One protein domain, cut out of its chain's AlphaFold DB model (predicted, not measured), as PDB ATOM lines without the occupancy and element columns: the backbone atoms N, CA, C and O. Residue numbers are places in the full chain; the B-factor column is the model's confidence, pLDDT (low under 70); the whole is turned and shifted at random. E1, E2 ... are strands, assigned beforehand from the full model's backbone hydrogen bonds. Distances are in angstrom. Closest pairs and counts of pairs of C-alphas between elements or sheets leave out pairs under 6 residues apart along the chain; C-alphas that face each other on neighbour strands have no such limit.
ATOM      1  N   GLN A  19      -7.222 -18.786   1.516       92.06
ATOM      2  CA  GLN A  19      -5.795 -18.974   1.666       92.06
ATOM      3  C   GLN A  19      -5.539 -19.312   3.132       92.06
ATOM      4  O   GLN A  19      -5.849 -18.527   4.027       92.06
ATOM      5  N   GLY A  20      -4.997 -20.500   3.379       90.31
ATOM      6  CA  GLY A  20      -4.617 -20.897   4.725       90.31
ATOM      7  C   GLY A  20      -3.280 -20.289   5.135       90.31
ATOM      8  O   GLY A  20      -2.353 -20.221   4.321       90.31
ATOM      9  N   TYR A  21      -3.169 -19.964   6.422       90.38
ATOM     10  CA  TYR A  21      -1.918 -19.642   7.096       90.38
ATOM     11  C   TYR A  21      -1.788 -20.413   8.406       90.38
ATOM     12  O   TYR A  21      -2.776 -20.649   9.098       90.38
ATOM     13  N   VAL A  22      -0.553 -20.763   8.758       90.19
ATOM     14  CA  VAL A  22      -0.175 -21.286  10.072       90.19
ATOM     15  C   VAL A  22       0.937 -20.429  10.665       90.19
ATOM     16  O   VAL A  22       1.880 -20.038   9.968       90.19
ATOM     17  N   CYS A  23       0.805 -20.110  11.947       91.06
ATOM     18  CA  CYS A  23       1.801 -19.365  12.696       91.06
ATOM     19  C   CYS A  23       2.979 -20.287  13.025       91.06
ATOM     20  O   CYS A  23       2.800 -21.307  13.694       91.06
ATOM     21  N   LEU A  24       4.178 -19.950  12.548       91.06
ATOM     22  CA  LEU A  24       5.405 -20.714  12.791       91.06
ATOM     23  C   LEU A  24       6.535 -19.798  13.285       91.06
ATOM     24  O   LEU A  24       6.492 -18.589  13.042       91.06
ATOM     25  N   PRO A  25       7.567 -20.354  13.947       91.38
ATOM     26  CA  PRO A  25       8.772 -19.603  14.285       91.38
ATOM     27  C   PRO A  25       9.427 -18.984  13.044       91.38
ATOM     28  O   PRO A  25       9.577 -19.645  12.014       91.38
ATOM     29  N   SER A  26       9.840 -17.720  13.151       87.50
ATOM     30  CA  SER A  26      10.571 -17.030  12.085       87.50
ATOM     31  C   SER A  26      12.086 -17.244  12.227       87.50
ATOM     32  O   SER A  26      12.604 -17.134  13.342       87.50
ATOM     33  N   PRO A  27      12.838 -17.456  11.126       82.56
ATOM     34  CA  PRO A  27      14.304 -17.517  11.158       82.56
ATOM     35  C   PRO A  27      14.973 -16.245  11.698       82.56
ATOM     36  O   PRO A  27      16.091 -16.301  12.198       82.56
ATOM     37  N   THR A  28      14.296 -15.098  11.606       83.75
ATOM     38  CA  THR A  28      14.774 -13.801  12.112       83.75
ATOM     39  C   THR A  28      14.427 -13.556  13.586       83.75
ATOM     40  O   THR A  28      14.687 -12.470  14.099       83.75
ATOM     41  N   GLY A  29      13.861 -14.554  14.273       82.81
ATOM     42  CA  GLY A  29      13.339 -14.441  15.634       82.81
ATOM     43  C   GLY A  29      11.847 -14.098  15.669       82.81
ATOM     44  O   GLY A  29      11.310 -13.467  14.759       82.81
ATOM     45  N   GLY A  30      11.161 -14.536  16.729       87.75
ATOM     46  CA  GLY A  30       9.712 -14.373  16.884       87.75
ATOM     47  C   GLY A  30       8.898 -15.389  16.076       87.75
ATOM     48  O   GLY A  30       9.354 -16.500  15.801       87.75
ATOM     49  N   VAL A  31       7.674 -15.009  15.711       89.62
ATOM     50  CA  VAL A  31       6.729 -15.840  14.952       89.62
ATOM     51  C   VAL A  31       6.180 -15.076  13.749       89.62
ATOM     52  O   VAL A  31       6.128 -13.847  13.757       89.62
ATOM     53  N   SER A  32       5.788 -15.800  12.701       89.19
ATOM     54  CA  SER A  32       5.163 -15.230  11.508       89.19
ATOM     55  C   SER A  32       4.119 -16.176  10.932       89.19
ATOM     56  O   SER A  32       4.251 -17.400  10.999       89.19
ATOM     57  N   TRP A  33       3.106 -15.597  10.289       89.81
ATOM     58  CA  TRP A  33       2.213 -16.339   9.413       89.81
ATOM     59  C   TRP A  33       2.993 -16.920   8.235       89.81
ATOM     60  O   TRP A  33       3.782 -16.226   7.590       89.81
ATOM     61  N   THR A  34       2.759 -18.196   7.942       85.56
ATOM     62  CA  THR A  34       3.347 -18.905   6.804       85.56
ATOM     63  C   THR A  34       2.273 -19.685   6.061       85.56
ATOM     64  O   THR A  34       1.273 -20.093   6.646       85.56
ATOM     65  N   VAL A  35       2.483 -19.911   4.767       81.06
ATOM     66  CA  VAL A  35       1.578 -20.714   3.927       81.06
ATOM     67  C   VAL A  35       1.907 -22.213   3.957       81.06
ATOM     68  O   VAL A  35       1.172 -23.021   3.397       81.06
ATOM     69  N   ASN A  36       3.013 -22.602   4.599       70.44
ATOM     70  CA  ASN A  36       3.467 -23.992   4.650       70.44
ATOM     71  C   ASN A  36       2.512 -24.836   5.491       70.44
ATOM     72  O   ASN A  36       2.161 -24.435   6.591       70.44
ATOM     73  N   ASN A  37       2.118 -26.017   5.007       63.31
ATOM     74  CA  ASN A  37       1.164 -26.916   5.680       63.31
ATOM     75  C   ASN A  37      -0.214 -26.307   5.990       63.31
ATOM     76  O   ASN A  37      -1.040 -26.958   6.634       63.31
ATOM     77  N   ALA A  38      -0.489 -25.085   5.542       65.00
ATOM     78  CA  ALA A  38      -1.811 -24.511   5.654       65.00
ATOM     79  C   ALA A  38      -2.730 -25.187   4.635       65.00
ATOM     80  O   ALA A  38      -2.255 -25.610   3.589       65.00
ATOM     81  N   ARG A  39      -4.024 -25.335   4.934       71.25
ATOM     82  CA  ARG A  39      -4.987 -26.044   4.075       71.25
ATOM     83  C   ARG A  39      -5.815 -25.047   3.255       71.25
ATOM     84  O   ARG A  39      -6.958 -24.802   3.629       71.25
ATOM     85  N   PRO A  40      -5.271 -24.408   2.197       72.62
ATOM     86  CA  PRO A  40      -6.104 -23.628   1.305       72.62
ATOM     87  C   PRO A  40      -7.093 -24.559   0.609       72.62
ATOM     88  O   PRO A  40      -6.749 -25.673   0.205       72.62
ATOM     89  N   GLU A  41      -8.308 -24.063   0.450       90.06
ATOM     90  CA  GLU A  41      -9.361 -24.732  -0.294       90.06
ATOM     91  C   GLU A  41     -10.090 -23.685  -1.124       90.06
ATOM     92  O   GLU A  41     -10.401 -22.600  -0.628       90.06
ATOM     93  N   ALA A  42     -10.323 -23.985  -2.395       95.75
ATOM     94  CA  ALA A  42     -11.128 -23.146  -3.264       95.75
ATOM     95  C   ALA A  42     -11.930 -23.985  -4.249       95.75
ATOM     96  O   ALA A  42     -11.536 -25.084  -4.639       95.75
ATOM     97  N   THR A  43     -13.031 -23.414  -4.704       97.75
ATOM     98  CA  THR A  43     -13.859 -23.976  -5.760       97.75
ATOM     99  C   THR A  43     -13.808 -23.041  -6.951       97.75
ATOM    100  O   THR A  43     -13.949 -21.828  -6.803       97.75
ATOM    101  N   LEU A  44     -13.558 -23.597  -8.132       98.06
ATOM    102  CA  LEU A  44     -13.543 -22.847  -9.378       98.06
ATOM    103  C   LEU A  44     -14.853 -23.080 -10.115       98.06
ATOM    104  O   LEU A  44     -15.283 -24.222 -10.299       98.06
ATOM    105  N   PHE A  45     -15.430 -21.984 -10.584       97.75
ATOM    106  CA  PHE A  45     -16.683 -21.953 -11.318       97.75
ATOM    107  C   PHE A  45     -16.467 -21.416 -12.730       97.75
ATOM    108  O   PHE A  45     -15.602 -20.574 -12.967       97.75
ATOM    109  N   THR A  46     -17.289 -21.866 -13.667       95.25
ATOM    110  CA  THR A  46     -17.474 -21.205 -14.960       95.25
ATOM    111  C   THR A  46     -18.953 -20.919 -15.176       95.25
ATOM    112  O   THR A  46     -19.796 -21.532 -14.524       95.25
ATOM    113  N   HIS A  47     -19.277 -19.989 -16.067       91.62
ATOM    114  CA  HIS A  47     -20.668 -19.664 -16.371       91.62
ATOM    115  C   HIS A  47     -21.110 -20.429 -17.615       91.62
ATOM    116  O   HIS A  47     -20.625 -20.166 -18.715       91.62
ATOM    117  N   LEU A  48     -22.041 -21.367 -17.445       89.06
ATOM    118  CA  LEU A  48     -22.682 -22.087 -18.543       89.06
ATOM    119  C   LEU A  48     -24.152 -21.692 -18.571       89.06
ATOM    120  O   LEU A  48     -24.855 -21.837 -17.578       89.06
ATOM    121  N   PHE A  49     -24.610 -21.161 -19.707       91.62
ATOM    122  CA  PHE A  49     -25.986 -20.672 -19.874       91.62
ATOM    123  C   PHE A  49     -26.413 -19.619 -18.831       91.62
ATOM    124  O   PHE A  49     -27.588 -19.509 -18.506       91.62
ATOM    125  N   GLY A  50     -25.456 -18.836 -18.322       89.12
ATOM    126  CA  GLY A  50     -25.690 -17.825 -17.284       89.12
ATOM    127  C   GLY A  50     -25.610 -18.353 -15.849       89.12
ATOM    128  O   GLY A  50     -25.520 -17.549 -14.929       89.12
ATOM    129  N   GLU A  51     -25.550 -19.671 -15.657       92.62
ATOM    130  CA  GLU A  51     -25.466 -20.298 -14.339       92.62
ATOM    131  C   GLU A  51     -24.021 -20.612 -13.954       92.62
ATOM    132  O   GLU A  51     -23.220 -21.062 -14.780       92.62
ATOM    133  N   ALA A  52     -23.687 -20.402 -12.680       94.12
ATOM    134  CA  ALA A  52     -22.389 -20.771 -12.136       94.12
ATOM    135  C   ALA A  52     -22.308 -22.294 -11.960       94.12
ATOM    136  O   ALA A  52     -22.995 -22.886 -11.128       94.12
ATOM    137  N   VAL A  53     -21.429 -22.930 -12.726       96.62
ATOM    138  CA  VAL A  53     -21.164 -24.367 -12.668       96.62
ATOM    139  C   VAL A  53     -19.794 -24.588 -12.055       96.62
ATOM    140  O   VAL A  53     -18.792 -24.080 -12.559       96.62
ATOM    141  N   GLN A  54     -19.742 -25.360 -10.971       97.25
ATOM    142  CA  GLN A  54     -18.481 -25.806 -10.389       97.25
ATOM    143  C   GLN A  54     -17.763 -26.734 -11.372       97.25
ATOM    144  O   GLN A  54     -18.321 -27.734 -11.820       97.25
ATOM    145  N   ILE A  55     -16.510 -26.409 -11.679       97.62
ATOM    146  CA  ILE A  55     -15.698 -27.165 -12.636       97.62
ATOM    147  C   ILE A  55     -14.496 -27.844 -11.990       97.62
ATOM    148  O   ILE A  55     -14.057 -28.885 -12.480       97.62
ATOM    149  N   ILE A  56     -13.944 -27.264 -10.921       98.25
ATOM    150  CA  ILE A  56     -12.727 -27.757 -10.274       98.25
ATOM    151  C   ILE A  56     -12.786 -27.512  -8.764       98.25
ATOM    152  O   ILE A  56     -13.144 -26.423  -8.314       98.25
ATOM    153  N   THR A  57     -12.332 -28.498  -7.995       97.88
ATOM    154  CA  THR A  57     -11.981 -28.344  -6.576       97.88
ATOM    155  C   THR A  57     -10.467 -28.181  -6.443       97.88
ATOM    156  O   THR A  57      -9.699 -28.962  -7.009       97.88
ATOM    157  N   HIS A  58     -10.029 -27.165  -5.703       96.00
ATOM    158  CA  HIS A  58      -8.629 -26.835  -5.462       96.00
ATOM    159  C   HIS A  58      -8.266 -27.019  -3.987       96.00
ATOM    160  O   HIS A  58      -8.909 -26.432  -3.123       96.00
ATOM    161  N   PHE A  59      -7.243 -27.825  -3.704       94.25
ATOM    162  CA  PHE A  59      -6.842 -28.202  -2.343       94.25
ATOM    163  C   PHE A  59      -5.397 -28.723  -2.312       94.25
ATOM    164  O   PHE A  59      -4.743 -28.816  -3.352       94.25
ATOM    165  N   LEU A  60      -4.878 -29.078  -1.134       91.94
ATOM    166  CA  LEU A  60      -3.582 -29.756  -1.009       91.94
ATOM    167  C   LEU A  60      -3.739 -31.273  -0.968       91.94
ATOM    168  O   LEU A  60      -4.537 -31.797  -0.192       91.94
ATOM    169  N   SER A  61      -2.918 -31.987  -1.734       92.12
ATOM    170  CA  SER A  61      -2.884 -33.449  -1.700       92.12
ATOM    171  C   SER A  61      -1.486 -34.000  -2.007       92.12
ATOM    172  O   SER A  61      -0.614 -33.244  -2.444       92.12
ATOM    173  N   PRO A  62      -1.223 -35.297  -1.752       91.31
ATOM    174  CA  PRO A  62      -0.011 -35.947  -2.232       91.31
ATOM    175  C   PRO A  62      -0.001 -36.039  -3.761       91.31
ATOM    176  O   PRO A  62      -1.016 -36.388  -4.367       91.31
ATOM    177  N   VAL A  63       1.156 -35.801  -4.378       92.00
ATOM    178  CA  VAL A  63       1.336 -36.013  -5.823       92.00
ATOM    179  C   VAL A  63       1.366 -37.513  -6.116       92.00
ATOM    180  O   VAL A  63       2.298 -38.197  -5.709       92.00
ATOM    181  N   VAL A  64       0.363 -38.041  -6.820       89.94
ATOM    182  CA  VAL A  64       0.271 -39.491  -7.091       89.94
ATOM    183  C   VAL A  64       1.151 -39.910  -8.272       89.94
ATOM    184  O   VAL A  64       1.806 -40.944  -8.207       89.94
ATOM    185  N   ASN A  65       1.220 -39.076  -9.312       89.06
ATOM    186  CA  ASN A  65       1.935 -39.356 -10.561       89.06
ATOM    187  C   ASN A  65       2.814 -38.150 -10.954       89.06
ATOM    188  O   ASN A  65       2.428 -37.356 -11.820       89.06
ATOM    189  N   PRO A  66       3.964 -37.942 -10.279       93.12
ATOM    190  CA  PRO A  66       4.857 -36.834 -10.595       93.12
ATOM    191  C   PRO A  66       5.497 -37.024 -11.977       93.12
ATOM    192  O   PRO A  66       5.940 -38.117 -12.327       93.12
ATOM    193  N   ASN A  67       5.580 -35.942 -12.749       93.44
ATOM    194  CA  ASN A  67       6.363 -35.901 -13.984       93.44
ATOM    195  C   ASN A  67       7.858 -35.671 -13.671       93.44
ATOM    196  O   ASN A  67       8.282 -35.707 -12.515       93.44
ATOM    197  N   ASP A  68       8.677 -35.402 -14.689       92.19
ATOM    198  CA  ASP A  68      10.123 -35.211 -14.503       92.19
ATOM    199  C   ASP A  68      10.527 -34.013 -13.644       92.19
ATOM    200  O   ASP A  68      11.640 -33.983 -13.126       92.19
ATOM    201  N   ILE A  69       9.613 -33.066 -13.457       90.06
ATOM    202  CA  ILE A  69       9.800 -31.846 -12.671       90.06
ATOM    203  C   ILE A  69       9.210 -32.020 -11.261       90.06
ATOM    204  O   ILE A  69       9.509 -31.243 -10.352       90.06
ATOM    205  N   GLY A  70       8.360 -33.031 -11.064       90.00
ATOM    206  CA  GLY A  70       7.717 -33.311  -9.790       90.00
ATOM    207  C   GLY A  70       8.622 -33.967  -8.749       90.00
ATOM    208  O   GLY A  70       9.705 -34.468  -9.062       90.00
ATOM    209  N   PRO A  71       8.184 -33.960  -7.479       89.12
ATOM    210  CA  PRO A  71       8.954 -34.511  -6.374       89.12
ATOM    211  C   PRO A  71       9.139 -36.028  -6.518       89.12
ATOM    212  O   PRO A  71       8.183 -36.771  -6.746       89.12
ATOM    213  N   LYS A  72      10.386 -36.482  -6.347       88.62
ATOM    214  CA  LYS A  72      10.797 -37.895  -6.324       88.62
ATOM    215  C   LYS A  72      11.599 -38.125  -5.024       88.62
ATOM    216  O   LYS A  72      12.738 -37.665  -4.962       88.62
ATOM    217  N   PRO A  73      11.051 -38.781  -3.976       85.75
ATOM    218  CA  PRO A  73       9.738 -39.430  -3.901       85.75
ATOM    219  C   PRO A  73       8.564 -38.435  -3.781       85.75
ATOM    220  O   PRO A  73       8.782 -37.272  -3.431       85.75
ATOM    221  N   PRO A  74       7.318 -38.891  -4.026       81.06
ATOM    222  CA  PRO A  74       6.112 -38.125  -3.727       81.06
ATOM    223  C   PRO A  74       6.102 -37.537  -2.313       81.06
ATOM    224  O   PRO A  74       6.500 -38.200  -1.352       81.06
ATOM    225  N   ARG A  75       5.594 -36.308  -2.172       82.69
ATOM    226  CA  ARG A  75       5.424 -35.625  -0.881       82.69
ATOM    227  C   ARG A  75       4.009 -35.076  -0.723       82.69
ATOM    228  O   ARG A  75       3.263 -34.964  -1.693       82.69
ATOM    229  N   PHE A  76       3.646 -34.761   0.518       80.25
ATOM    230  CA  PHE A  76       2.391 -34.086   0.842       80.25
ATOM    231  C   PHE A  76       2.543 -32.566   0.710       80.25
ATOM    232  O   PHE A  76       3.628 -32.025   0.931       80.25
ATOM    233  N   GLY A  77       1.432 -31.883   0.431       82.69
ATOM    234  CA  GLY A  77       1.348 -30.424   0.506       82.69
ATOM    235  C   GLY A  77       1.495 -29.706  -0.832       82.69
ATOM    236  O   GLY A  77       1.736 -28.502  -0.838       82.69
ATOM    237  N   ASP A  78       1.346 -30.416  -1.950       89.88
ATOM    238  CA  ASP A  78       1.327 -29.800  -3.270       89.88
ATOM    239  C   ASP A  78      -0.097 -29.385  -3.653       89.88
ATOM    240  O   ASP A  78      -1.088 -30.079  -3.395       89.88
ATOM    241  N   VAL A  79      -0.194 -28.207  -4.263       92.75
ATOM    242  CA  VAL A  79      -1.466 -27.649  -4.708       92.75
ATOM    243  C   VAL A  79      -2.032 -28.472  -5.857       92.75
ATOM    244  O   VAL A  79      -1.342 -28.773  -6.830       92.75
ATOM    245  N   THR A  80      -3.297 -28.847  -5.715       95.62
ATOM    246  CA  THR A  80      -4.012 -29.789  -6.576       95.62
ATOM    247  C   THR A  80      -5.225 -29.105  -7.181       95.62
ATOM    248  O   THR A  80      -5.912 -28.347  -6.499       95.62
ATOM    249  N   TRP A  81      -5.519 -29.402  -8.440       97.75
ATOM    250  CA  TRP A  81      -6.786 -29.081  -9.090       97.75
ATOM    251  C   TRP A  81      -7.408 -30.387  -9.552       97.75
ATOM    252  O   TRP A  81      -6.792 -31.122 -10.323       97.75
ATOM    253  N   GLN A  82      -8.607 -30.680  -9.060       98.06
ATOM    254  CA  GLN A  82      -9.376 -31.862  -9.420       98.06
ATOM    255  C   GLN A  82     -10.630 -31.461 -10.189       98.06
ATOM    256  O   GLN A  82     -11.416 -30.652  -9.701       98.06
ATOM    257  N   SER A  83     -10.834 -32.054 -11.361       98.06
ATOM    258  CA  SER A  83     -12.031 -31.856 -12.177       98.06
ATOM    259  C   SER A  83     -13.273 -32.367 -11.459       98.06
ATOM    260  O   SER A  83     -13.304 -33.504 -10.989       98.06
ATOM    261  N   SER A  84     -14.327 -31.557 -11.430       97.44
ATOM    262  CA  SER A  84     -15.623 -31.956 -10.877       97.44
ATOM    263  C   SER A  84     -16.421 -32.872 -11.814       97.44
ATOM    264  O   SER A  84     -17.380 -33.495 -11.372       97.44
ATOM    265  N   PHE A  85     -16.019 -32.995 -13.085       96.06
ATOM    266  CA  PHE A  85     -16.734 -33.805 -14.079       96.06
ATOM    267  C   PHE A  85     -16.199 -35.227 -14.202       96.06
ATOM    268  O   PHE A  85     -16.963 -36.157 -14.432       96.06
ATOM    269  N   ASP A  86     -14.881 -35.392 -14.088       97.31
ATOM    270  CA  ASP A  86     -14.233 -36.679 -14.342       97.31
ATOM    271  C   ASP A  86     -13.194 -37.064 -13.283       97.31
ATOM    272  O   ASP A  86     -12.558 -38.104 -13.409       97.31
ATOM    273  N   SER A  87     -13.029 -36.255 -12.229       97.62
ATOM    274  CA  SER A  87     -12.060 -36.464 -11.143       97.62
ATOM    275  C   SER A  87     -10.591 -36.554 -11.574       97.62
ATOM    276  O   SER A  87      -9.757 -36.898 -10.733       97.62
ATOM    277  N   SER A  88     -10.248 -36.213 -12.824       98.25
ATOM    278  CA  SER A  88      -8.850 -36.055 -13.241       98.25
ATOM    279  C   SER A  88      -8.176 -34.942 -12.444       98.25
ATOM    280  O   SER A  88      -8.829 -33.987 -12.008       98.25
ATOM    281  N   ARG A  89      -6.870 -35.078 -12.204       97.62
ATOM    282  CA  ARG A  89      -6.114 -34.199 -11.307       97.62
ATOM    283  C   ARG A  89      -4.847 -33.686 -11.955       97.62
ATOM    284  O   ARG A  89      -4.199 -34.391 -12.724       97.62
ATOM    285  N   VAL A  90      -4.463 -32.477 -11.568       97.88
ATOM    286  CA  VAL A  90      -3.127 -31.933 -11.812       97.88
ATOM    287  C   VAL A  90      -2.572 -31.312 -10.545       97.88
ATOM    288  O   VAL A  90      -3.310 -30.729  -9.750       97.88
ATOM    289  N   TRP A  91      -1.259 -31.421 -10.388       96.88
ATOM    290  CA  TRP A  91      -0.498 -30.757  -9.337       96.88
ATOM    291  C   TRP A  91       0.433 -29.744  -9.971       96.88
ATOM    292  O   TRP A  91       0.957 -29.990 -11.059       96.88
ATOM    293  N   ALA A  92       0.679 -28.624  -9.300       95.56
ATOM    294  CA  ALA A  92       1.578 -27.604  -9.824       95.56
ATOM    295  C   ALA A  92       2.425 -26.951  -8.731       95.56
ATOM    296  O   ALA A  92       2.103 -27.014  -7.549       95.56
ATOM    297  N   GLN A  93       3.503 -26.290  -9.142       93.19
ATOM    298  CA  GLN A  93       4.338 -25.477  -8.259       93.19
ATOM    299  C   GLN A  93       4.544 -24.079  -8.831       93.19
ATOM    300  O   GLN A  93       4.452 -23.876 -10.043       93.19
ATOM    301  N   LYS A  94       4.854 -23.116  -7.958       93.81
ATOM    302  CA  LYS A  94       5.174 -21.744  -8.365       93.81
ATOM    303  C   LYS A  94       6.393 -21.747  -9.285       93.81
ATOM    304  O   LYS A  94       7.471 -22.161  -8.874       93.81
ATOM    305  N   LYS A  95       6.210 -21.243 -10.503       94.69
ATOM    306  CA  LYS A  95       7.281 -20.970 -11.467       94.69
ATOM    307  C   LYS A  95       7.658 -19.493 -11.468       94.69
ATOM    308  O   LYS A  95       8.837 -19.172 -11.492       94.69
ATOM    309  N   ASP A  96       6.660 -18.620 -11.437       95.75
ATOM    310  CA  ASP A  96       6.844 -17.170 -11.449       95.75
ATOM    311  C   ASP A  96       5.682 -16.484 -10.717       95.75
ATOM    312  O   ASP A  96       4.636 -17.108 -10.488       95.75
ATOM    313  N   PHE A  97       5.865 -15.226 -10.318       96.38
ATOM    314  CA  PHE A  97       4.845 -14.446  -9.625       96.38
ATOM    315  C   PHE A  97       4.933 -12.947  -9.922       96.38
ATOM    316  O   PHE A  97       5.985 -12.417 -10.269       96.38
ATOM    317  N   ILE A  98       3.801 -12.270  -9.752       96.12
ATOM    318  CA  ILE A  98       3.684 -10.816  -9.774       96.12
ATOM    319  C   ILE A  98       3.060 -10.392  -8.455       96.12
ATOM    320  O   ILE A  98       2.006 -10.909  -8.067       96.12
ATOM    321  N   THR A  99       3.700  -9.420  -7.811       96.19
ATOM    322  CA  THR A  99       3.186  -8.792  -6.601       96.19
ATOM    323  C   THR A  99       1.833  -8.142  -6.871       96.19
ATOM    324  O   THR A  99       1.656  -7.392  -7.833       96.19
ATOM    325  N   ALA A 100       0.854  -8.412  -6.013       96.38
ATOM    326  CA  ALA A 100      -0.462  -7.809  -6.165       96.38
ATOM    327  C   ALA A 100      -0.397  -6.269  -6.075       96.38
ATOM    328  O   ALA A 100       0.220  -5.702  -5.173       96.38
ATOM    329  N   GLY A 101      -1.052  -5.587  -7.014       96.56
ATOM    330  CA  GLY A 101      -1.072  -4.130  -7.162       96.56
ATOM    331  C   GLY A 101       0.003  -3.548  -8.083       96.56
ATOM    332  O   GLY A 101       0.016  -2.335  -8.271       96.56
ATOM    333  N   THR A 102       0.898  -4.362  -8.657       96.12
ATOM    334  CA  THR A 102       2.026  -3.849  -9.460       96.12
ATOM    335  C   THR A 102       1.878  -4.044 -10.969       96.12
ATOM    336  O   THR A 102       2.739  -3.592 -11.717       96.12
ATOM    337  N   ASP A 103       0.829  -4.725 -11.436       95.25
ATOM    338  CA  ASP A 103       0.610  -5.036 -12.855       95.25
ATOM    339  C   ASP A 103      -0.889  -5.065 -13.185       95.25
ATOM    340  O   ASP A 103      -1.713  -5.380 -12.326       95.25
ATOM    341  N   ALA A 104      -1.256  -4.805 -14.441       92.44
ATOM    342  CA  ALA A 104      -2.653  -4.843 -14.884       92.44
ATOM    343  C   ALA A 104      -3.303  -6.234 -14.740       92.44
ATOM    344  O   ALA A 104      -4.503  -6.329 -14.499       92.44
ATOM    345  N   SER A 105      -2.521  -7.313 -14.849       89.69
ATOM    346  CA  SER A 105      -2.977  -8.690 -14.607       89.69
ATOM    347  C   SER A 105      -3.145  -9.023 -13.118       89.69
ATOM    348  O   SER A 105      -3.796 -10.013 -12.771       89.69
ATOM    349  N   CYS A 106      -2.595  -8.183 -12.235       94.56
ATOM    350  CA  CYS A 106      -2.670  -8.315 -10.786       94.56
ATOM    351  C   CYS A 106      -2.964  -6.965 -10.107       94.56
ATOM    352  O   CYS A 106      -2.128  -6.456  -9.365       94.56
ATOM    353  N   PRO A 107      -4.127  -6.339 -10.352       96.31
ATOM    354  CA  PRO A 107      -4.326  -4.927 -10.021       96.31
ATOM    355  C   PRO A 107      -4.630  -4.663  -8.537       96.31
ATOM    356  O   PRO A 107      -4.537  -3.527  -8.077       96.31
ATOM    357  N   ASN A 108      -5.013  -5.686  -7.768       96.56
ATOM    358  CA  ASN A 108      -5.568  -5.498  -6.428       96.56
ATOM    359  C   ASN A 108      -4.463  -5.519  -5.359       96.56
ATOM    360  O   ASN A 108      -4.141  -6.567  -4.800       96.56
ATOM    361  N   GLY A 109      -3.884  -4.352  -5.067       95.81
ATOM    362  CA  GLY A 109      -2.875  -4.199  -4.016       95.81
ATOM    363  C   GLY A 109      -3.332  -4.755  -2.663       95.81
ATOM    364  O   GLY A 109      -4.481  -4.579  -2.259       95.81
ATOM    365  N   GLY A 110      -2.428  -5.446  -1.964       93.12
ATOM    366  CA  GLY A 110      -2.723  -6.080  -0.676       93.12
ATOM    367  C   GLY A 110      -3.480  -7.410  -0.764       93.12
ATOM    368  O   GLY A 110      -3.831  -7.952   0.282       93.12
ATOM    369  N   ALA A 111      -3.719  -7.958  -1.960       96.19
ATOM    370  CA  ALA A 111      -4.144  -9.346  -2.164       96.19
ATOM    371  C   ALA A 111      -2.941 -10.308  -2.263       96.19
ATOM    372  O   ALA A 111      -1.791  -9.876  -2.323       96.19
ATOM    373  N   ILE A 112      -3.207 -11.615  -2.308       95.38
ATOM    374  CA  ILE A 112      -2.182 -12.617  -2.640       95.38
ATOM    375  C   ILE A 112      -1.630 -12.407  -4.049       95.38
ATOM    376  O   ILE A 112      -2.359 -12.001  -4.952       95.38
ATOM    377  N   ASP A 113      -0.370 -12.768  -4.259       96.38
ATOM    378  CA  ASP A 113       0.289 -12.626  -5.558       96.38
ATOM    379  C   ASP A 113      -0.401 -13.426  -6.667       96.38
ATOM    380  O   ASP A 113      -0.923 -14.538  -6.461       96.38
ATOM    381  N   CYS A 114      -0.328 -12.880  -7.876       96.94
ATOM    382  CA  CYS A 114      -0.672 -13.600  -9.090       96.94
ATOM    383  C   CYS A 114       0.454 -14.579  -9.426       96.94
ATOM    384  O   CYS A 114       1.632 -14.255  -9.279       96.94
ATOM    385  N   LEU A 115       0.100 -15.792  -9.852       96.50
ATOM    386  CA  LEU A 115       1.040 -16.908  -9.988       96.50
ATOM    387  C   LEU A 115       1.024 -17.504 -11.390       96.50
ATOM    388  O   LEU A 115      -0.022 -17.626 -12.019       96.50
ATOM    389  N   LEU A 116       2.200 -17.917 -11.850       97.38
ATOM    390  CA  LEU A 116       2.377 -18.814 -12.978       97.38
ATOM    391  C   LEU A 116       2.877 -20.097 -12.355       97.38
ATOM    392  O   LEU A 116       3.912 -20.133 -11.689       97.38
ATOM    393  N   LEU A 117       2.100 -21.140 -12.555       96.75
ATOM    394  CA  LEU A 117       2.299 -22.433 -11.951       96.75
ATOM    395  C   LEU A 117       2.669 -23.410 -13.056       96.75
ATOM    396  O   LEU A 117       2.032 -23.441 -14.109       96.75
ATOM    397  N   GLN A 118       3.703 -24.203 -12.818       96.50
ATOM    398  CA  GLN A 118       4.109 -25.278 -13.710       96.50
ATOM    399  C   GLN A 118       3.555 -26.596 -13.195       96.50
ATOM    400  O   GLN A 118       3.735 -26.905 -12.017       96.50
ATOM    401  N   VAL A 119       2.908 -27.370 -14.068       97.25
ATOM    402  CA  VAL A 119       2.382 -28.687 -13.705       97.25
ATOM    403  C   VAL A 119       3.535 -29.652 -13.429       97.25
ATOM    404  O   VAL A 119       4.451 -29.808 -14.237       97.25
ATOM    405  N   ILE A 120       3.480 -30.300 -12.268       96.56
ATOM    406  CA  ILE A 120       4.493 -31.231 -11.751       96.56
ATOM    407  C   ILE A 120       4.009 -32.683 -11.725       96.56
ATOM    408  O   ILE A 120       4.756 -33.586 -11.362       96.56
ATOM    409  N   GLY A 121       2.756 -32.919 -12.093       96.12
ATOM    410  CA  GLY A 121       2.156 -34.241 -12.160       96.12
ATOM    411  C   GLY A 121       0.713 -34.146 -12.627       96.12
ATOM    412  O   GLY A 121       0.072 -33.100 -12.483       96.12
ATOM    413  N   SER A 122       0.201 -35.240 -13.168       96.88
ATOM    414  CA  SER A 122      -1.191 -35.356 -13.582       96.88
ATOM    415  C   SER A 122      -1.677 -36.782 -13.394       96.88
ATOM    416  O   SER A 122      -0.894 -37.727 -13.425       96.88
ATOM    417  N   ASP A 123      -2.970 -36.931 -13.142       96.94
ATOM    418  CA  ASP A 123      -3.580 -38.228 -12.905       96.94
ATOM    419  C   ASP A 123      -4.958 -38.311 -13.548       96.94
ATOM    420  O   ASP A 123      -5.717 -37.334 -13.580       96.94
ATOM    421  N   GLU A 124      -5.261 -39.488 -14.080       97.56
ATOM    422  CA  GLU A 124      -6.542 -39.762 -14.709       97.56
ATOM    423  C   GLU A 124      -7.627 -39.954 -13.648       97.56
ATOM    424  O   GLU A 124      -7.379 -40.348 -12.509       97.56
ATOM    425  N   GLY A 125      -8.863 -39.662 -14.034       96.25
ATOM    426  CA  GLY A 125     -10.022 -39.995 -13.226       96.25
ATOM    427  C   GLY A 125     -10.176 -41.510 -13.043       96.25
ATOM    428  O   GLY A 125      -9.744 -42.276 -13.906       96.25
ATOM    429  N   PRO A 126     -10.887 -41.969 -11.997       95.44
ATOM    430  CA  PRO A 126     -11.090 -43.395 -11.725       95.44
ATOM    431  C   PRO A 126     -11.837 -44.129 -12.850       95.44
ATOM    432  O   PRO A 126     -11.752 -45.347 -12.957       95.44
ATOM    433  N   THR A 127     -12.552 -43.396 -13.707       95.38
ATOM    434  CA  THR A 127     -13.254 -43.918 -14.890       95.38
ATOM    435  C   THR A 127     -12.535 -43.583 -16.206       95.38
ATOM    436  O   THR A 127     -13.163 -43.589 -17.262       95.38
ATOM    437  N   GLY A 128     -11.241 -43.241 -16.163       94.00
ATOM    438  CA  GLY A 128     -10.440 -42.875 -17.341       94.00
ATOM    439  C   GLY A 128     -10.614 -41.425 -17.810       94.00
ATOM    440  O   GLY A 128     -10.326 -41.112 -18.964       94.00
ATOM    441  N   GLY A 129     -11.109 -40.540 -16.939       95.75
ATOM    442  CA  GLY A 129     -11.246 -39.104 -17.205       95.75
ATOM    443  C   GLY A 129      -9.901 -38.412 -17.434       95.75
ATOM    444  O   GLY A 129      -8.944 -38.679 -16.711       95.75
ATOM    445  N   LYS A 130      -9.810 -37.515 -18.424       96.75
ATOM    446  CA  LYS A 130      -8.548 -36.862 -18.840       96.75
ATOM    447  C   LYS A 130      -8.666 -35.351 -19.046       96.75
ATOM    448  O   LYS A 130      -7.793 -34.751 -19.671       96.75
ATOM    449  N   SER A 131      -9.740 -34.726 -18.569       95.88
ATOM    450  CA  SER A 131     -10.030 -33.314 -18.852       95.88
ATOM    451  C   SER A 131      -8.904 -32.364 -18.426       95.88
ATOM    452  O   SER A 131      -8.599 -31.432 -19.169       95.88
ATOM    453  N   LEU A 132      -8.230 -32.630 -17.300       97.69
ATOM    454  CA  LEU A 132      -7.105 -31.813 -16.823       97.69
ATOM    455  C   LEU A 132      -5.723 -32.368 -17.177       97.69
ATOM    456  O   LEU A 132      -4.736 -31.651 -17.066       97.69
ATOM    457  N   THR A 133      -5.592 -33.617 -17.628       97.00
ATOM    458  CA  THR A 133      -4.266 -34.271 -17.694       97.00
ATOM    459  C   THR A 133      -3.323 -33.672 -18.738       97.00
ATOM    460  O   THR A 133      -2.115 -33.887 -18.663       97.00
ATOM    461  N   LYS A 134      -3.858 -32.890 -19.684       96.00
ATOM    462  CA  LYS A 134      -3.091 -32.140 -20.691       96.00
ATOM    463  C   LYS A 134      -2.605 -30.769 -20.210       96.00
ATOM    464  O   LYS A 134      -1.949 -30.074 -20.986       96.00
ATOM    465  N   THR A 135      -2.938 -30.345 -18.990       97.75
ATOM    466  CA  THR A 135      -2.473 -29.056 -18.471       97.75
ATOM    467  C   THR A 135      -0.952 -29.059 -18.314       97.75
ATOM    468  O   THR A 135      -0.377 -29.968 -17.720       97.75
ATOM    469  N   THR A 136      -0.299 -28.013 -18.812       96.56
ATOM    470  CA  THR A 136       1.147 -27.783 -18.686       96.56
ATOM    471  C   THR A 136       1.460 -26.615 -17.754       96.56
ATOM    472  O   THR A 136       2.392 -26.693 -16.948       96.56
ATOM    473  N   PHE A 137       0.646 -25.558 -17.807       97.44
ATOM    474  CA  PHE A 137       0.741 -24.394 -16.929       97.44
ATOM    475  C   PHE A 137      -0.631 -23.965 -16.424       97.44
ATOM    476  O   PHE A 137      -1.647 -24.166 -17.088       97.44
ATOM    477  N   ILE A 138      -0.644 -23.335 -15.254       98.00
ATOM    478  CA  ILE A 138      -1.826 -22.688 -14.688       98.00
ATOM    479  C   ILE A 138      -1.440 -21.253 -14.342       98.00
ATOM    480  O   ILE A 138      -0.429 -21.029 -13.678       98.00
ATOM    481  N   GLN A 139      -2.222 -20.275 -14.779       97.44
ATOM    482  CA  GLN A 139      -2.092 -18.899 -14.308       97.44
ATOM    483  C   GLN A 139      -3.191 -18.592 -13.305       97.44
ATOM    484  O   GLN A 139      -4.348 -18.912 -13.557       97.44
ATOM    485  N   ARG A 140      -2.823 -17.946 -12.199       97.38
ATOM    486  CA  ARG A 140      -3.738 -17.338 -11.234       97.38
ATOM    487  C   ARG A 140      -3.579 -15.828 -11.318       97.38
ATOM    488  O   ARG A 140      -2.510 -15.324 -10.983       97.38
ATOM    489  N   LEU A 141      -4.618 -15.133 -11.753       97.06
ATOM    490  CA  LEU A 141      -4.627 -13.696 -12.023       97.06
ATOM    491  C   LEU A 141      -5.754 -13.013 -11.242       97.06
ATOM    492  O   LEU A 141      -6.588 -13.690 -10.638       97.06
ATOM    493  N   ASN A 142      -5.784 -11.676 -11.268       96.94
ATOM    494  CA  ASN A 142      -6.875 -10.869 -10.706       96.94
ATOM    495  C   ASN A 142      -7.275 -11.291  -9.276       96.94
ATOM    496  O   ASN A 142      -8.450 -11.380  -8.915       96.94
ATOM    497  N   THR A 143      -6.270 -11.604  -8.463       97.19
ATOM    498  CA  THR A 143      -6.448 -12.050  -7.084       97.19
ATOM    499  C   THR A 143      -7.065 -10.936  -6.247       97.19
ATOM    500  O   THR A 143      -6.737  -9.767  -6.424       97.19
ATOM    501  N   LYS A 144      -7.964 -11.275  -5.325       97.75
ATOM    502  CA  LYS A 144      -8.562 -10.345  -4.357       97.75
ATOM    503  C   LYS A 144      -8.545 -10.998  -2.985       97.75
ATOM    504  O   LYS A 144      -8.977 -12.140  -2.859       97.75
ATOM    505  N   GLY A 145      -8.078 -10.275  -1.970       95.50
ATOM    506  CA  GLY A 145      -7.959 -10.801  -0.610       95.50
ATOM    507  C   GLY A 145      -6.906 -11.905  -0.478       95.50
ATOM    508  O   GLY A 145      -5.948 -11.975  -1.250       95.50
ATOM    509  N   GLY A 146      -7.075 -12.750   0.533       93.50
ATOM    510  CA  GLY A 146      -6.215 -13.898   0.814       93.50
ATOM    511  C   GLY A 146      -4.890 -13.585   1.497       93.50
ATOM    512  O   GLY A 146      -4.204 -14.527   1.856       93.50
ATOM    513  N   SER A 147      -4.492 -12.320   1.642       92.81
ATOM    514  CA  SER A 147      -3.195 -11.970   2.231       92.81
ATOM    515  C   SER A 147      -3.090 -12.376   3.690       92.81
ATOM    516  O   SER A 147      -4.082 -12.373   4.421       92.81
ATOM    517  N   ALA A 148      -1.861 -12.661   4.123       88.56
ATOM    518  CA  ALA A 148      -1.573 -12.943   5.520       88.56
ATOM    519  C   ALA A 148      -2.116 -11.792   6.383       88.56
ATOM    520  O   ALA A 148      -1.863 -10.626   6.058       88.56
ATOM    521  N   PRO A 149      -2.860 -12.077   7.461       85.69
ATOM    522  CA  PRO A 149      -3.400 -11.006   8.275       85.69
ATOM    523  C   PRO A 149      -2.274 -10.195   8.918       85.69
ATOM    524  O   PRO A 149      -1.250 -10.746   9.334       85.69
ATOM    525  N   ALA A 150      -2.489  -8.887   9.059       76.44
ATOM    526  CA  ALA A 150      -1.560  -8.038   9.789       76.44
ATOM    527  C   ALA A 150      -1.472  -8.487  11.257       76.44
ATOM    528  O   ALA A 150      -2.480  -8.651  11.951       76.44
ATOM    529  N   ASN A 151      -0.245  -8.676  11.732       68.19
ATOM    530  CA  ASN A 151       0.062  -8.937  13.129       68.19
ATOM    531  C   ASN A 151      -0.117  -7.618  13.909       68.19
ATOM    532  O   ASN A 151       0.690  -6.715  13.692       68.19
ATOM    533  N   PRO A 152      -1.228  -7.405  14.652       57.75
ATOM    534  CA  PRO A 152      -1.649  -8.219  15.801       57.75
ATOM    535  C   PRO A 152      -3.066  -8.825  15.727       57.75
ATOM    536  O   PRO A 152      -3.503  -9.473  16.674       57.75
ATOM    537  N   ALA A 153      -3.812  -8.630  14.637       58.44
ATOM    538  CA  ALA A 153      -5.267  -8.831  14.622       58.44
ATOM    539  C   ALA A 153      -5.741 -10.303  14.671       58.44
ATOM    540  O   ALA A 153      -6.940 -10.551  14.737       58.44
ATOM    541  N   THR A 154      -4.835 -11.285  14.603       66.12
ATOM    542  CA  THR A 154      -5.193 -12.704  14.384       66.12
ATOM    543  C   THR A 154      -4.415 -13.709  15.235       66.12
ATOM    544  O   THR A 154      -4.595 -14.909  15.056       66.12
ATOM    545  N   GLY A 155      -3.588 -13.244  16.178       77.81
ATOM    546  CA  GLY A 155      -2.919 -14.128  17.139       77.81
ATOM    547  C   GLY A 155      -1.736 -14.904  16.561       77.81
ATOM    548  O   GLY A 155      -1.711 -16.120  16.669       77.81
ATOM    549  N   CYS A 156      -0.771 -14.215  15.942       87.31
ATOM    550  CA  CYS A 156       0.566 -14.755  15.660       87.31
ATOM    551  C   CYS A 156       1.630 -13.749  16.120       87.31
ATOM    552  O   CYS A 156       2.376 -13.192  15.320       87.31
ATOM    553  N   LEU A 157       1.632 -13.450  17.419       87.56
ATOM    554  CA  LEU A 157       2.431 -12.405  18.066       87.56
ATOM    555  C   LEU A 157       3.576 -12.967  18.907       87.56
ATOM    556  O   LEU A 157       4.644 -12.360  18.982       87.56
ATOM    557  N   ALA A 158       3.351 -14.107  19.553       88.50
ATOM    558  CA  ALA A 158       4.278 -14.701  20.504       88.50
ATOM    559  C   ALA A 158       4.510 -16.188  20.221       88.50
ATOM    560  O   ALA A 158       3.762 -16.836  19.497       88.50
ATOM    561  N   ALA A 159       5.540 -16.765  20.844       87.50
ATOM    562  CA  ALA A 159       5.837 -18.194  20.726       87.50
ATOM    563  C   ALA A 159       4.666 -19.097  21.164       87.50
ATOM    564  O   ALA A 159       4.547 -20.219  20.681       87.50
ATOM    565  N   THR A 160       3.786 -18.605  22.042       89.75
ATOM    566  CA  THR A 160       2.555 -19.296  22.460       89.75
ATOM    567  C   THR A 160       1.526 -19.441  21.342       89.75
ATOM    568  O   THR A 160       0.645 -20.282  21.453       89.75
ATOM    569  N   ASP A 161       1.644 -18.652  20.274       89.62
ATOM    570  CA  ASP A 161       0.733 -18.671  19.130       89.62
ATOM    571  C   ASP A 161       1.164 -19.658  18.033       89.62
ATOM    572  O   ASP A 161       0.464 -19.841  17.035       89.62
ATOM    573  N   VAL A 162       2.334 -20.292  18.178       90.62
ATOM    574  CA  VAL A 162       2.818 -21.282  17.210       90.62
ATOM    575  C   VAL A 162       1.784 -22.396  17.057       90.62
ATOM    576  O   VAL A 162       1.340 -23.003  18.027       90.62
ATOM    577  N   GLY A 163       1.424 -22.686  15.808       87.75
ATOM    578  CA  GLY A 163       0.404 -23.670  15.466       87.75
ATOM    579  C   GLY A 163      -1.004 -23.097  15.310       87.75
ATOM    580  O   GLY A 163      -1.856 -23.808  14.776       87.75
ATOM    581  N   HIS A 164      -1.257 -21.834  15.675       89.75
ATOM    582  CA  HIS A 164      -2.496 -21.157  15.290       89.75
ATOM    583  C   HIS A 164      -2.658 -21.166  13.773       89.75
ATOM    584  O   HIS A 164      -1.684 -21.044  13.025       89.75
ATOM    585  N   GLN A 165      -3.901 -21.316  13.321       88.88
ATOM    586  CA  GLN A 165      -4.252 -21.371  11.909       88.88
ATOM    587  C   GLN A 165      -5.363 -20.380  11.609       88.88
ATOM    588  O   GLN A 165      -6.281 -20.198  12.407       88.88
ATOM    589  N   VAL A 166      -5.292 -19.770  10.433       89.00
ATOM    590  CA  VAL A 166      -6.322 -18.859   9.936       89.00
ATOM    591  C   VAL A 166      -6.570 -19.120   8.459       89.00
ATOM    592  O   VAL A 166      -5.649 -19.405   7.693       89.00
ATOM    593  N   LEU A 167      -7.837 -19.031   8.067       90.56
ATOM    594  CA  LEU A 167      -8.281 -19.099   6.683       90.56
ATOM    595  C   LEU A 167      -8.702 -17.694   6.253       90.56
ATOM    596  O   LEU A 167      -9.637 -17.127   6.816       90.56
ATOM    597  N   VAL A 168      -8.006 -17.123   5.272       92.44
ATOM    598  CA  VAL A 168      -8.294 -15.781   4.754       92.44
ATOM    599  C   VAL A 168      -9.028 -15.904   3.419       92.44
ATOM    600  O   VAL A 168      -8.470 -16.487   2.488       92.44
ATOM    601  N   PRO A 169     -10.255 -15.373   3.280       95.31
ATOM    602  CA  PRO A 169     -11.005 -15.449   2.030       95.31
ATOM    603  C   PRO A 169     -10.261 -14.813   0.853       95.31
ATOM    604  O   PRO A 169      -9.675 -13.736   0.996       95.31
ATOM    605  N   TYR A 170     -10.326 -15.451  -0.315       96.50
ATOM    606  CA  TYR A 170      -9.826 -14.894  -1.568       96.50
ATOM    607  C   TYR A 170     -10.699 -15.278  -2.765       96.50
ATOM    608  O   TYR A 170     -11.421 -16.280  -2.745       96.50
ATOM    609  N   SER A 171     -10.570 -14.498  -3.835       97.69
ATOM    610  CA  SER A 171     -11.014 -14.881  -5.176       97.69
ATOM    611  C   SER A 171      -9.900 -14.666  -6.197       97.69
ATOM    612  O   SER A 171      -9.059 -13.790  -5.993       97.69
ATOM    613  N   ALA A 172      -9.891 -15.420  -7.294       97.62
ATOM    614  CA  ALA A 172      -8.937 -15.235  -8.390       97.62
ATOM    615  C   ALA A 172      -9.447 -15.841  -9.703       97.62
ATOM    616  O   ALA A 172     -10.262 -16.758  -9.691       97.62
ATOM    617  N   ASP A 173      -8.905 -15.388 -10.829       97.69
ATOM    618  CA  ASP A 173      -9.142 -15.994 -12.139       97.69
ATOM    619  C   ASP A 173      -8.051 -17.023 -12.448       97.69
ATOM    620  O   ASP A 173      -6.859 -16.742 -12.308       97.69
ATOM    621  N   TYR A 174      -8.453 -18.217 -12.875       97.88
ATOM    622  CA  TYR A 174      -7.560 -19.319 -13.213       97.88
ATOM    623  C   TYR A 174      -7.644 -19.668 -14.694       97.88
ATOM    624  O   TYR A 174      -8.715 -20.005 -15.194       97.88
ATOM    625  N   PHE A 175      -6.497 -19.672 -15.366       97.69
ATOM    626  CA  PHE A 175      -6.360 -20.101 -16.755       97.69
ATOM    627  C   PHE A 175      -5.483 -21.348 -16.820       97.69
ATOM    628  O   PHE A 175      -4.347 -21.331 -16.346       97.69
ATOM    629  N   PHE A 176      -5.993 -22.416 -17.423       98.12
ATOM    630  CA  PHE A 176      -5.260 -23.663 -17.628       98.12
ATOM    631  C   PHE A 176      -4.787 -23.729 -19.073       98.12
ATOM    632  O   PHE A 176      -5.581 -23.593 -20.008       98.12
ATOM    633  N   PHE A 177      -3.493 -23.970 -19.244       97.94
ATOM    634  CA  PHE A 177      -2.823 -24.019 -20.535       97.94
ATOM    635  C   PHE A 177      -2.448 -25.446 -20.886       97.94
ATOM    636  O   PHE A 177      -2.098 -26.231 -20.006       97.94
ATOM    637  N   ARG A 178      -2.488 -25.764 -22.173       96.50
ATOM    638  CA  ARG A 178      -1.962 -27.004 -22.752       96.50
ATOM    639  C   ARG A 178      -1.094 -26.659 -23.955       96.50
ATOM    640  O   ARG A 178      -1.202 -25.553 -24.475       96.50
ATOM    641  N   ASN A 179      -0.256 -27.593 -24.393       95.69
ATOM    642  CA  ASN A 179       0.475 -27.418 -25.648       95.69
ATOM    643  C   ASN A 179      -0.510 -27.243 -26.809       95.69
ATOM    644  O   ASN A 179      -1.575 -27.872 -26.817       95.69
ATOM    645  N   ASP A 180      -0.134 -26.405 -27.767       91.56
ATOM    646  CA  ASP A 180      -0.882 -26.256 -29.009       91.56
ATOM    647  C   ASP A 180      -0.955 -27.602 -29.741       91.56
ATOM    648  O   ASP A 180      -0.065 -28.452 -29.610       91.56
TER     649      ASP A 180
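What this domain is: This is residues 19 to 180 of the 181 residues of an uncharacterized protein of Acidobacteria bacterium (UniProt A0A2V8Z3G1). One long sheet is rolled up into a nearly closed barrel of seven strands, E3 to E9, in which E3 comes round beside E9 without pairing with it. Beyond one end of the barrel, the hairpin of E1 and E2 lengthens the sheet from the first part of E9, while the tip of the hairpin of E3 and E4 lies at the other end of the longest distance. The printed part has 162 residues with nine named strands, E1 to E9 in turn, and no named helix; under half of the residues, 80, are in named strands. The sheet's order is E2 - E1 - E9 - E8 - E7 - E6 - E5 - E4 - E3, antiparallel throughout, and the class is all strand. The whole is compact, with a radius of gyration of the C-alphas of 17.0 A and spans of 49 by 40 by 26 A.

How they stand to each other: E1, residues 19 to 25, and E2, residues 31 to 34, form a hairpin; N 24 and O 32 are 3.0 A apart, within hydrogen-bond range. E1 pairs with E9, residues 165 to 179, in a staggered way, with N 21 and O 166 at 2.8 A. E3, residues 41 to 48, begins a meander, each strand the antiparallel neighbour of the one before: E4, residues 51 to 61, with N 44 and O 56 at 2.9 A; E5, residues 78 to 83, with N 80 and O 59 at 2.8 A; E6, residues 89 to 98, with N 90 and O 81 at 3.0 A; E7, residues 114 to 123, with N 95 and O 116 at 2.8 A; E8, residues 137 to 145, with N 117 and O 138 at 2.8 A; and E9, with N 173 and O 141 at 2.9 A. The sheet is curled by 412 degrees and is a folded sheet, bent back into two leaves that face each other: E2 E1 E9 E8 and E6 E5 E4 E3, with E7 as the hinge. The closest C-alphas of E3 and E9, Leu 44 and Tyr 174, are 7.9 A apart. E9 bends by 75 degrees at residue 169.

Where its parts are: E1 begins at C-alpha 19, (-5.795, -18.974, 1.666). E3 is 22.7 A long, E4 29.0 A, E6 25.4 A, E7 25.1 A and E8 23.0 A. E9, the longest strand, measures 38.3 A and ends at C-alpha 179, (0.475, -27.418, -25.648).

The domain as a whole: The two C-alphas farthest apart, those of Gly 29 and Phe 49, are 53.3 A apart. The printed part has no cut. The links E4 to E5, E6 to E7, E7 to E8 and E8 to E9 are long, the last with 19 residues. Mean pLDDT of the printed part is 91.7; residues 37 to 38 and 151 to 154 are under 70.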